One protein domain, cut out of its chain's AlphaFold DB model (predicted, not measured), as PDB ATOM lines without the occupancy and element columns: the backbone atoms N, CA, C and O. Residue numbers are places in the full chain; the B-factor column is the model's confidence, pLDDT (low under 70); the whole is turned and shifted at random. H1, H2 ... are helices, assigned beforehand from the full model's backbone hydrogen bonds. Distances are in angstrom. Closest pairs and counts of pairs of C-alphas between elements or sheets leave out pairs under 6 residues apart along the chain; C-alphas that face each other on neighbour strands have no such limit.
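Overview. This is residues 166 to 226 of the 474 residues of an uncharacterized protein of Candidatus Micrarchaeota archaeon (UniProt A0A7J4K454). Two helices meet as a T, H2 setting out with its first residues from the middle of H1, and the long link between them, residues 181 to 204, forms a drawn-out loop that runs away from H1 and folds back to it. After H2, residues 217 to 226 fold back along H2 towards H1, so that H2 lies between this last stretch and the loop. The printed part has 61 residues with two named helices, H1 then H2, and no named strand; the class is all helix, although under half of the residues, 27 of 61, are in named elements. The whole is compact, with a radius of gyration of the C-alphas of 11.7 A and spans of 34 by 27 by 15 A.

Arrangement. H1, residues 166 to 180, touches H2, residues 205 to 216. H1 does this with residues 172 to 176 alone, and H2 with residues 205 to 208 alone. The closest C-alphas of the two helices are those of Ile 176 and Pro 205, 7.2 A apart. Their lines stand at 72 degrees, only just about perpendicular. In both helices every O i to N i+4 pair is within hydrogen-bond range.

Along the chain. H1 begins at C-alpha 166, (113.656, 154.501, 121.288), and is 21.2 A long from first to last C-alpha. H2 begins at C-alpha 205, (118.310, 154.867, 136.103), and ends at C-alpha 216, (130.519, 148.406, 129.587), 15.3 A from its first.

Size, cuts and confidence. The two C-alphas farthest apart are those of Ala 166 and Lys 195, 35.4 A. The printed part has no cut, and the link from H1 to H2, 24 residues, is long. The mean pLDDT of the printed part is 82.5; residue 184 and residues 186 to 200 are under 70.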
ATOM      1  N   ALA A 166     114.986 154.914 120.840       95.69
ATOM      2  CA  ALA A 166     113.656 154.501 121.288       95.69
ATOM      3  C   ALA A 166     113.659 153.045 121.784       95.69
ATOM      4  O   ALA A 166     113.123 152.745 122.853       95.69
ATOM      5  N   VAL A 167     114.329 152.154 121.046       95.62
ATOM      6  CA  VAL A 167     114.515 150.749 121.440       95.62
ATOM      7  C   VAL A 167     115.348 150.642 122.725       95.62
ATOM      8  O   VAL A 167     115.046 149.834 123.604       95.62
ATOM      9  N   TRP A 168     116.384 151.470 122.872       96.88
ATOM     10  CA  TRP A 168     117.198 151.516 124.086       96.88
ATOM     11  C   TRP A 168     116.421 152.026 125.311       96.88
ATOM     12  O   TRP A 168     116.526 151.443 126.394       96.88
ATOM     13  N   SER A 169     115.600 153.065 125.154       96.75
ATOM     14  CA  SER A 169     114.716 153.573 126.207       96.75
ATOM     15  C   SER A 169     113.698 152.518 126.642       96.75
ATOM     16  O   SER A 169     113.429 152.365 127.836       96.75
ATOM     17  N   GLU A 170     113.164 151.738 125.702       97.50
ATOM     18  CA  GLU A 170     112.266 150.627 126.012       97.50
ATOM     19  C   GLU A 170     112.965 149.527 126.823       97.50
ATOM     20  O   GLU A 170     112.428 149.077 127.842       97.50
ATOM     21  N   LEU A 171     114.175 149.123 126.419       97.00
ATOM     22  CA  LEU A 171     114.984 148.161 127.169       97.00
ATOM     23  C   LEU A 171     115.298 148.683 128.576       97.00
ATOM     24  O   LEU A 171     115.121 147.957 129.553       97.00
ATOM     25  N   THR A 172     115.697 149.949 128.690       96.44
ATOM     26  CA  THR A 172     115.977 150.622 129.966       96.44
ATOM     27  C   THR A 172     114.780 150.546 130.908       96.44
ATOM     28  O   THR A 172     114.905 150.081 132.043       96.44
ATOM     29  N   ARG A 173     113.593 150.926 130.422       96.81
ATOM     30  CA  ARG A 173     112.347 150.827 131.189       96.81
ATOM     31  C   ARG A 173     112.061 149.384 131.604       96.81
ATOM     32  O   ARG A 173     111.747 149.143 132.764       96.81
ATOM     33  N   THR A 174     112.227 148.431 130.689       95.81
ATOM     34  CA  THR A 174     111.993 147.003 130.955       95.81
ATOM     35  C   THR A 174     112.909 146.474 132.061       95.81
ATOM     36  O   THR A 174     112.444 145.777 132.960       95.81
ATOM     37  N   ILE A 175     114.199 146.824 132.031       94.62
ATOM     38  CA  ILE A 175     115.173 146.446 133.065       94.62
ATOM     39  C   ILE A 175     114.750 147.006 134.426       94.62
ATOM     40  O   ILE A 175     114.664 146.259 135.399       94.62
ATOM     41  N   ILE A 176     114.444 148.304 134.477       94.31
ATOM     42  CA  ILE A 176     114.077 149.015 135.706       94.31
ATOM     43  C   ILE A 176     112.775 148.464 136.307       94.31
ATOM     44  O   ILE A 176     112.683 148.241 137.513       94.31
ATOM     45  N   GLU A 177     111.756 148.229 135.481       94.69
ATOM     46  CA  GLU A 177     110.469 147.690 135.927       94.69
ATOM     47  C   GLU A 177     110.591 146.266 136.475       94.69
ATOM     48  O   GLU A 177     109.936 145.930 137.462       94.69
ATOM     49  N   GLU A 178     111.429 145.424 135.871       92.50
ATOM     50  CA  GLU A 178     111.684 144.078 136.387       92.50
ATOM     51  C   GLU A 178     112.535 144.099 137.658       92.50
ATOM     52  O   GLU A 178     112.254 143.332 138.581       92.50
ATOM     53  N   GLY A 179     113.493 145.023 137.770       89.81
ATOM     54  CA  GLY A 179     114.211 145.264 139.021       89.81
ATOM     55  C   GLY A 179     113.281 145.662 140.163       89.81
ATOM     56  O   GLY A 179     113.342 145.083 141.247       89.81
ATOM     57  N   LYS A 180     112.314 146.553 139.920       90.19
ATOM     58  CA  LYS A 180     111.297 146.922 140.927       90.19
ATOM     59  C   LYS A 180     110.447 145.737 141.407       90.19
ATOM     60  O   LYS A 180     109.947 145.767 142.526       90.19
ATOM     61  N   LYS A 181     110.292 144.692 140.589       89.62
ATOM     62  CA  LYS A 181     109.569 143.453 140.942       89.62
ATOM     63  C   LYS A 181     110.442 142.425 141.675       89.62
ATOM     64  O   LYS A 181     109.962 141.335 141.965       89.62
ATOM     65  N   GLY A 182     111.714 142.732 141.934       82.62
ATOM     66  CA  GLY A 182     112.683 141.786 142.494       82.62
ATOM     67  C   GLY A 182     113.270 140.808 141.468       82.62
ATOM     68  O   GLY A 182     114.075 139.958 141.833       82.62
ATOM     69  N   ASN A 183     112.933 140.953 140.181       76.94
ATOM     70  CA  ASN A 183     113.485 140.165 139.072       76.94
ATOM     71  C   ASN A 183     114.696 140.870 138.433       76.94
ATOM     72  O   ASN A 183     114.893 140.813 137.216       76.94
ATOM     73  N   GLY A 184     115.471 141.590 139.249       67.81
ATOM     74  CA  GLY A 184     116.558 142.451 138.801       67.81
ATOM     75  C   GLY A 184     117.698 141.722 138.088       67.81
ATOM     76  O   GLY A 184     117.775 140.494 138.004       67.81
ATOM     77  N   ILE A 185     118.630 142.509 137.558       75.81
ATOM     78  CA  ILE A 185     119.824 141.990 136.893       75.81
ATOM     79  C   ILE A 185     120.849 141.573 137.946       75.81
ATOM     80  O   ILE A 185     121.443 142.409 138.612       75.81
ATOM     81  N   THR A 186     121.122 140.276 138.056       66.19
ATOM     82  CA  THR A 186     122.275 139.788 138.822       66.19
ATOM     83  C   THR A 186     123.494 139.682 137.917       66.19
ATOM     84  O   THR A 186     123.439 138.996 136.895       66.19
ATOM     85  N   ILE A 187     124.604 140.314 138.302       63.47
ATOM     86  CA  ILE A 187     125.878 140.197 137.594       63.47
ATOM     87  C   ILE A 187     126.812 139.296 138.395       63.47
ATOM     88  O   ILE A 187     127.033 139.495 139.586       63.47
ATOM     89  N   LYS A 188     127.415 138.317 137.728       59.03
ATOM     90  CA  LYS A 188     128.531 137.544 138.277       59.03
ATOM     91  C   LYS A 188     129.748 137.805 137.402       59.03
ATOM     92  O   LYS A 188     129.988 137.076 136.445       59.03
ATOM     93  N   PHE A 189     130.467 138.893 137.673       52.25
ATOM     94  CA  PHE A 189     131.615 139.308 136.863       52.25
ATOM     95  C   PHE A 189     132.835 139.604 137.735       52.25
ATOM     96  O   PHE A 189     132.679 140.241 138.772       52.25
ATOM     97  N   PRO A 190     134.050 139.229 137.302       52.81
ATOM     98  CA  PRO A 190     135.271 139.811 137.838       52.81
ATOM     99  C   PRO A 190     135.464 141.215 137.244       52.81
ATOM    100  O   PRO A 190     135.811 141.357 136.071       52.81
ATOM    101  N   LEU A 191     135.227 142.265 138.033       57.59
ATOM    102  CA  LEU A 191     135.578 143.631 137.638       57.59
ATOM    103  C   LEU A 191     137.112 143.767 137.615       57.59
ATOM    104  O   LEU A 191     137.802 143.244 138.488       57.59
ATOM    105  N   LYS A 192     137.668 144.475 136.619       51.41
ATOM    106  CA  LYS A 192     139.131 144.604 136.414       51.41
ATOM    107  C   LYS A 192     139.900 145.118 137.641       51.41
ATOM    108  O   LYS A 192     141.088 144.843 137.758       51.41
ATOM    109  N   GLU A 193     139.229 145.834 138.539       47.69
ATOM    110  CA  GLU A 193     139.838 146.481 139.708       47.69
ATOM    111  C   GLU A 193     139.375 145.884 141.044       47.69
ATOM    112  O   GLU A 193     139.997 146.122 142.077       47.69
ATOM    113  N   THR A 194     138.330 145.051 141.047       45.34
ATOM    114  CA  THR A 194     137.840 144.383 142.255       45.34
ATOM    115  C   THR A 194     137.634 142.899 141.974       45.34
ATOM    116  O   THR A 194     136.822 142.496 141.146       45.34
ATOM    117  N   LYS A 195     138.367 142.045 142.701       46.31
ATOM    118  CA  LYS A 195     138.045 140.615 142.836       46.31
ATOM    119  C   LYS A 195     136.732 140.464 143.629       46.31
ATOM    120  O   LYS A 195     136.754 139.983 144.756       46.31
ATOM    121  N   GLY A 196     135.615 140.941 143.088       51.69
ATOM    122  CA  GLY A 196     134.323 140.980 143.767       51.69
ATOM    123  C   GLY A 196     133.151 140.868 142.798       51.69
ATOM    124  O   GLY A 196     133.256 141.238 141.632       51.69
ATOM    125  N   GLU A 197     132.044 140.327 143.302       57.75
ATOM    126  CA  GLU A 197     130.770 140.185 142.597       57.75
ATOM    127  C   GLU A 197     129.952 141.481 142.723       57.75
ATOM    128  O   GLU A 197     129.717 141.955 143.835       57.75
ATOM    129  N   PHE A 198     129.466 142.045 141.610       59.06
ATOM    130  CA  PHE A 198     128.418 143.072 141.660       59.06
ATOM    131  C   PHE A 198     127.047 142.389 141.650       59.06
ATOM    132  O   PHE A 198     126.492 142.082 140.597       59.06
ATOM    133  N   SER A 199     126.487 142.149 142.832       61.50
ATOM    134  CA  SER A 199     125.074 141.792 142.965       61.50
ATOM    135  C   SER A 199     124.297 143.034 143.394       61.50
ATOM    136  O   SER A 199     124.636 143.675 144.386       61.50
ATOM    137  N   GLY A 200     123.291 143.426 142.616       64.56
ATOM    138  CA  GLY A 200     122.507 144.622 142.896       64.56
ATOM    139  C   GLY A 200     121.183 144.595 142.155       64.56
ATOM    140  O   GLY A 200     121.095 144.070 141.048       64.56
ATOM    141  N   ASN A 201     120.142 145.137 142.776       82.12
ATOM    142  CA  ASN A 201     118.880 145.362 142.093       82.12
ATOM    143  C   ASN A 201     119.007 146.601 141.197       82.12
ATOM    144  O   ASN A 201     119.542 147.615 141.637       82.12
ATOM    145  N   ILE A 202     118.528 146.529 139.954       89.31
ATOM    146  CA  ILE A 202     118.515 147.674 139.034       89.31
ATOM    147  C   ILE A 202     117.078 148.165 138.918       89.31
ATOM    148  O   ILE A 202     116.341 147.741 138.035       89.31
ATOM    149  N   ASP A 203     116.671 149.024 139.844       91.81
ATOM    150  CA  ASP A 203     115.303 149.540 139.981       91.81
ATOM    151  C   ASP A 203     115.188 151.051 139.716       91.81
ATOM    152  O   ASP A 203     114.091 151.620 139.786       91.81
ATOM    153  N   CYS A 204     116.292 151.695 139.337       93.38
ATOM    154  CA  CYS A 204     116.350 153.095 138.935       93.38
ATOM    155  C   CYS A 204     117.410 153.346 137.839       93.38
ATOM    156  O   CYS A 204     118.317 152.523 137.646       93.38
ATOM    157  N   PRO A 205     117.320 154.480 137.110       95.88
ATOM    158  CA  PRO A 205     118.310 154.867 136.103       95.88
ATOM    159  C   PRO A 205     119.736 154.986 136.652       95.88
ATOM    160  O   PRO A 205     120.684 154.618 135.966       95.88
ATOM    161  N   GLU A 206     119.912 155.442 137.893       94.50
ATOM    162  CA  GLU A 206     121.229 155.621 138.510       94.50
ATOM    163  C   GLU A 206     121.945 154.280 138.712       94.50
ATOM    164  O   GLU A 206     123.136 154.160 138.417       94.50
ATOM    165  N   ALA A 207     121.215 153.249 139.153       91.25
ATOM    166  CA  ALA A 207     121.745 151.894 139.289       91.25
ATOM    167  C   ALA A 207     122.130 151.302 137.923       91.25
ATOM    168  O   ALA A 207     123.184 150.674 137.782       91.25
ATOM    169  N   LEU A 208     121.316 151.549 136.890       93.38
ATOM    170  CA  LEU A 208     121.632 151.124 135.527       93.38
ATOM    171  C   LEU A 208     122.859 151.866 134.985       93.38
ATOM    172  O   LEU A 208     123.745 151.246 134.405       93.38
ATOM    173  N   LEU A 209     122.978 153.170 135.222       94.38
ATOM    174  CA  LEU A 209     124.149 153.941 134.815       94.38
ATOM    175  C   LEU A 209     125.434 153.410 135.467       94.38
ATOM    176  O   LEU A 209     126.465 153.315 134.799       94.38
ATOM    177  N   GLN A 210     125.384 153.023 136.744       90.38
ATOM    178  CA  GLN A 210     126.515 152.380 137.421       90.38
ATOM    179  C   GLN A 210     126.885 151.037 136.780       90.38
ATOM    180  O   GLN A 210     128.069 150.784 136.554       90.38
ATOM    181  N   LEU A 211     125.897 150.205 136.417       89.94
ATOM    182  CA  LEU A 211     126.135 148.992 135.626       89.94
ATOM    183  C   LEU A 211     126.880 149.328 134.324       89.94
ATOM    184  O   LEU A 211     127.890 148.695 134.011       89.94
ATOM    185  N   LEU A 212     126.384 150.308 133.564       92.38
ATOM    186  CA  LEU A 212     126.958 150.693 132.272       92.38
ATOM    187  C   LEU A 212     128.408 151.165 132.418       92.38
ATOM    188  O   LEU A 212     129.273 150.755 131.642       92.38
ATOM    189  N   LYS A 213     128.695 151.965 133.447       90.38
ATOM    190  CA  LYS A 213     130.051 152.428 133.771       90.38
ATOM    191  C   LYS A 213     130.981 151.267 134.124       90.38
ATOM    192  O   LYS A 213     132.065 151.160 133.557       90.38
ATOM    193  N   ASN A 214     130.541 150.369 135.003       85.81
ATOM    194  CA  ASN A 214     131.391 149.315 135.558       85.81
ATOM    195  C   ASN A 214     131.626 148.144 134.594       85.81
ATOM    196  O   ASN A 214     132.724 147.595 134.550       85.81
ATOM    197  N   VAL A 215     130.604 147.748 133.831       85.75
ATOM    198  CA  VAL A 215     130.666 146.566 132.954       85.75
ATOM    199  C   VAL A 215     131.012 146.949 131.521       85.75
ATOM    200  O   VAL A 215     131.852 146.300 130.902       85.75
ATOM    201  N   TYR A 216     130.400 148.012 130.995       88.44
ATOM    202  CA  TYR A 216     130.519 148.406 129.587       88.44
ATOM    203  C   TYR A 216     131.527 149.535 129.358       88.44
ATOM    204  O   TYR A 216     131.662 149.999 128.227       88.44
ATOM    205  N   ALA A 217     132.232 149.969 130.411       88.31
ATOM    206  CA  ALA A 217     133.158 151.103 130.380       88.31
ATOM    207  C   ALA A 217     132.518 152.370 129.778       88.31
ATOM    208  O   ALA A 217     133.174 153.150 129.086       88.31
ATOM    209  N   PHE A 218     131.215 152.553 129.998       91.38
ATOM    210  CA  PHE A 218     130.481 153.691 129.468       91.38
ATOM    211  C   PHE A 218     130.893 154.976 130.191       91.38
ATOM    212  O   PHE A 218     130.874 155.029 131.414       91.38
ATOM    213  N   THR A 219     131.249 156.022 129.448       91.94
ATOM    214  CA  THR A 219     131.733 157.290 130.021       91.94
ATOM    215  C   THR A 219     130.683 158.401 130.040       91.94
ATOM    216  O   THR A 219     131.010 159.519 130.428       91.94
ATOM    217  N   GLY A 220     129.453 158.132 129.592       92.44
ATOM    218  CA  GLY A 220     128.385 159.131 129.566       92.44
ATOM    219  C   GLY A 220     127.807 159.445 130.946       92.44
ATOM    220  O   GLY A 220     128.106 158.795 131.959       92.44
ATOM    221  N   ASN A 221     126.977 160.482 130.975       95.38
ATOM    222  CA  ASN A 221     126.387 161.026 132.197       95.38
ATOM    223  C   ASN A 221     124.971 160.517 132.448       95.38
ATOM    224  O   ASN A 221     124.535 160.493 133.595       95.38
ATOM    225  N   THR A 222     124.278 160.097 131.393       96.06
ATOM    226  CA  THR A 222     122.890 159.629 131.435       96.06
ATOM    227  C   THR A 222     122.772 158.259 130.772       96.06
ATOM    228  O   THR A 222     123.630 157.870 129.978       96.06
ATOM    229  N   VAL A 223     121.738 157.485 131.116       95.19
ATOM    230  CA  VAL A 223     121.524 156.156 130.515       95.19
ATOM    231  C   VAL A 223     121.197 156.300 129.028       95.19
ATOM    232  O   VAL A 223     121.613 155.480 128.216       95.19
ATOM    233  N   GLU A 224     120.493 157.363 128.665       93.12
ATOM    234  CA  GLU A 224     120.034 157.699 127.321       93.12
ATOM    235  C   GLU A 224     121.201 157.887 126.340       93.12
ATOM    236  O   GLU A 224     121.117 157.453 125.198       93.12
ATOM    237  N   GLU A 225     122.328 158.437 126.801       93.25
ATOM    238  CA  GLU A 225     123.549 158.638 126.004       93.25
ATOM    239  C   GLU A 225     124.254 157.332 125.587       93.25
ATOM    240  O   GLU A 225     125.217 157.362 124.818       93.25
ATOM    241  N   PHE A 226     123.824 156.172 126.097       93.94
ATOM    242  CA  PHE A 226     124.485 154.897 125.816       93.94
ATOM    243  C   PHE A 226     124.398 154.487 124.340       93.94
ATOM    244  O   PHE A 226     125.309 153.830 123.821       93.94
TER     245      PHE A 226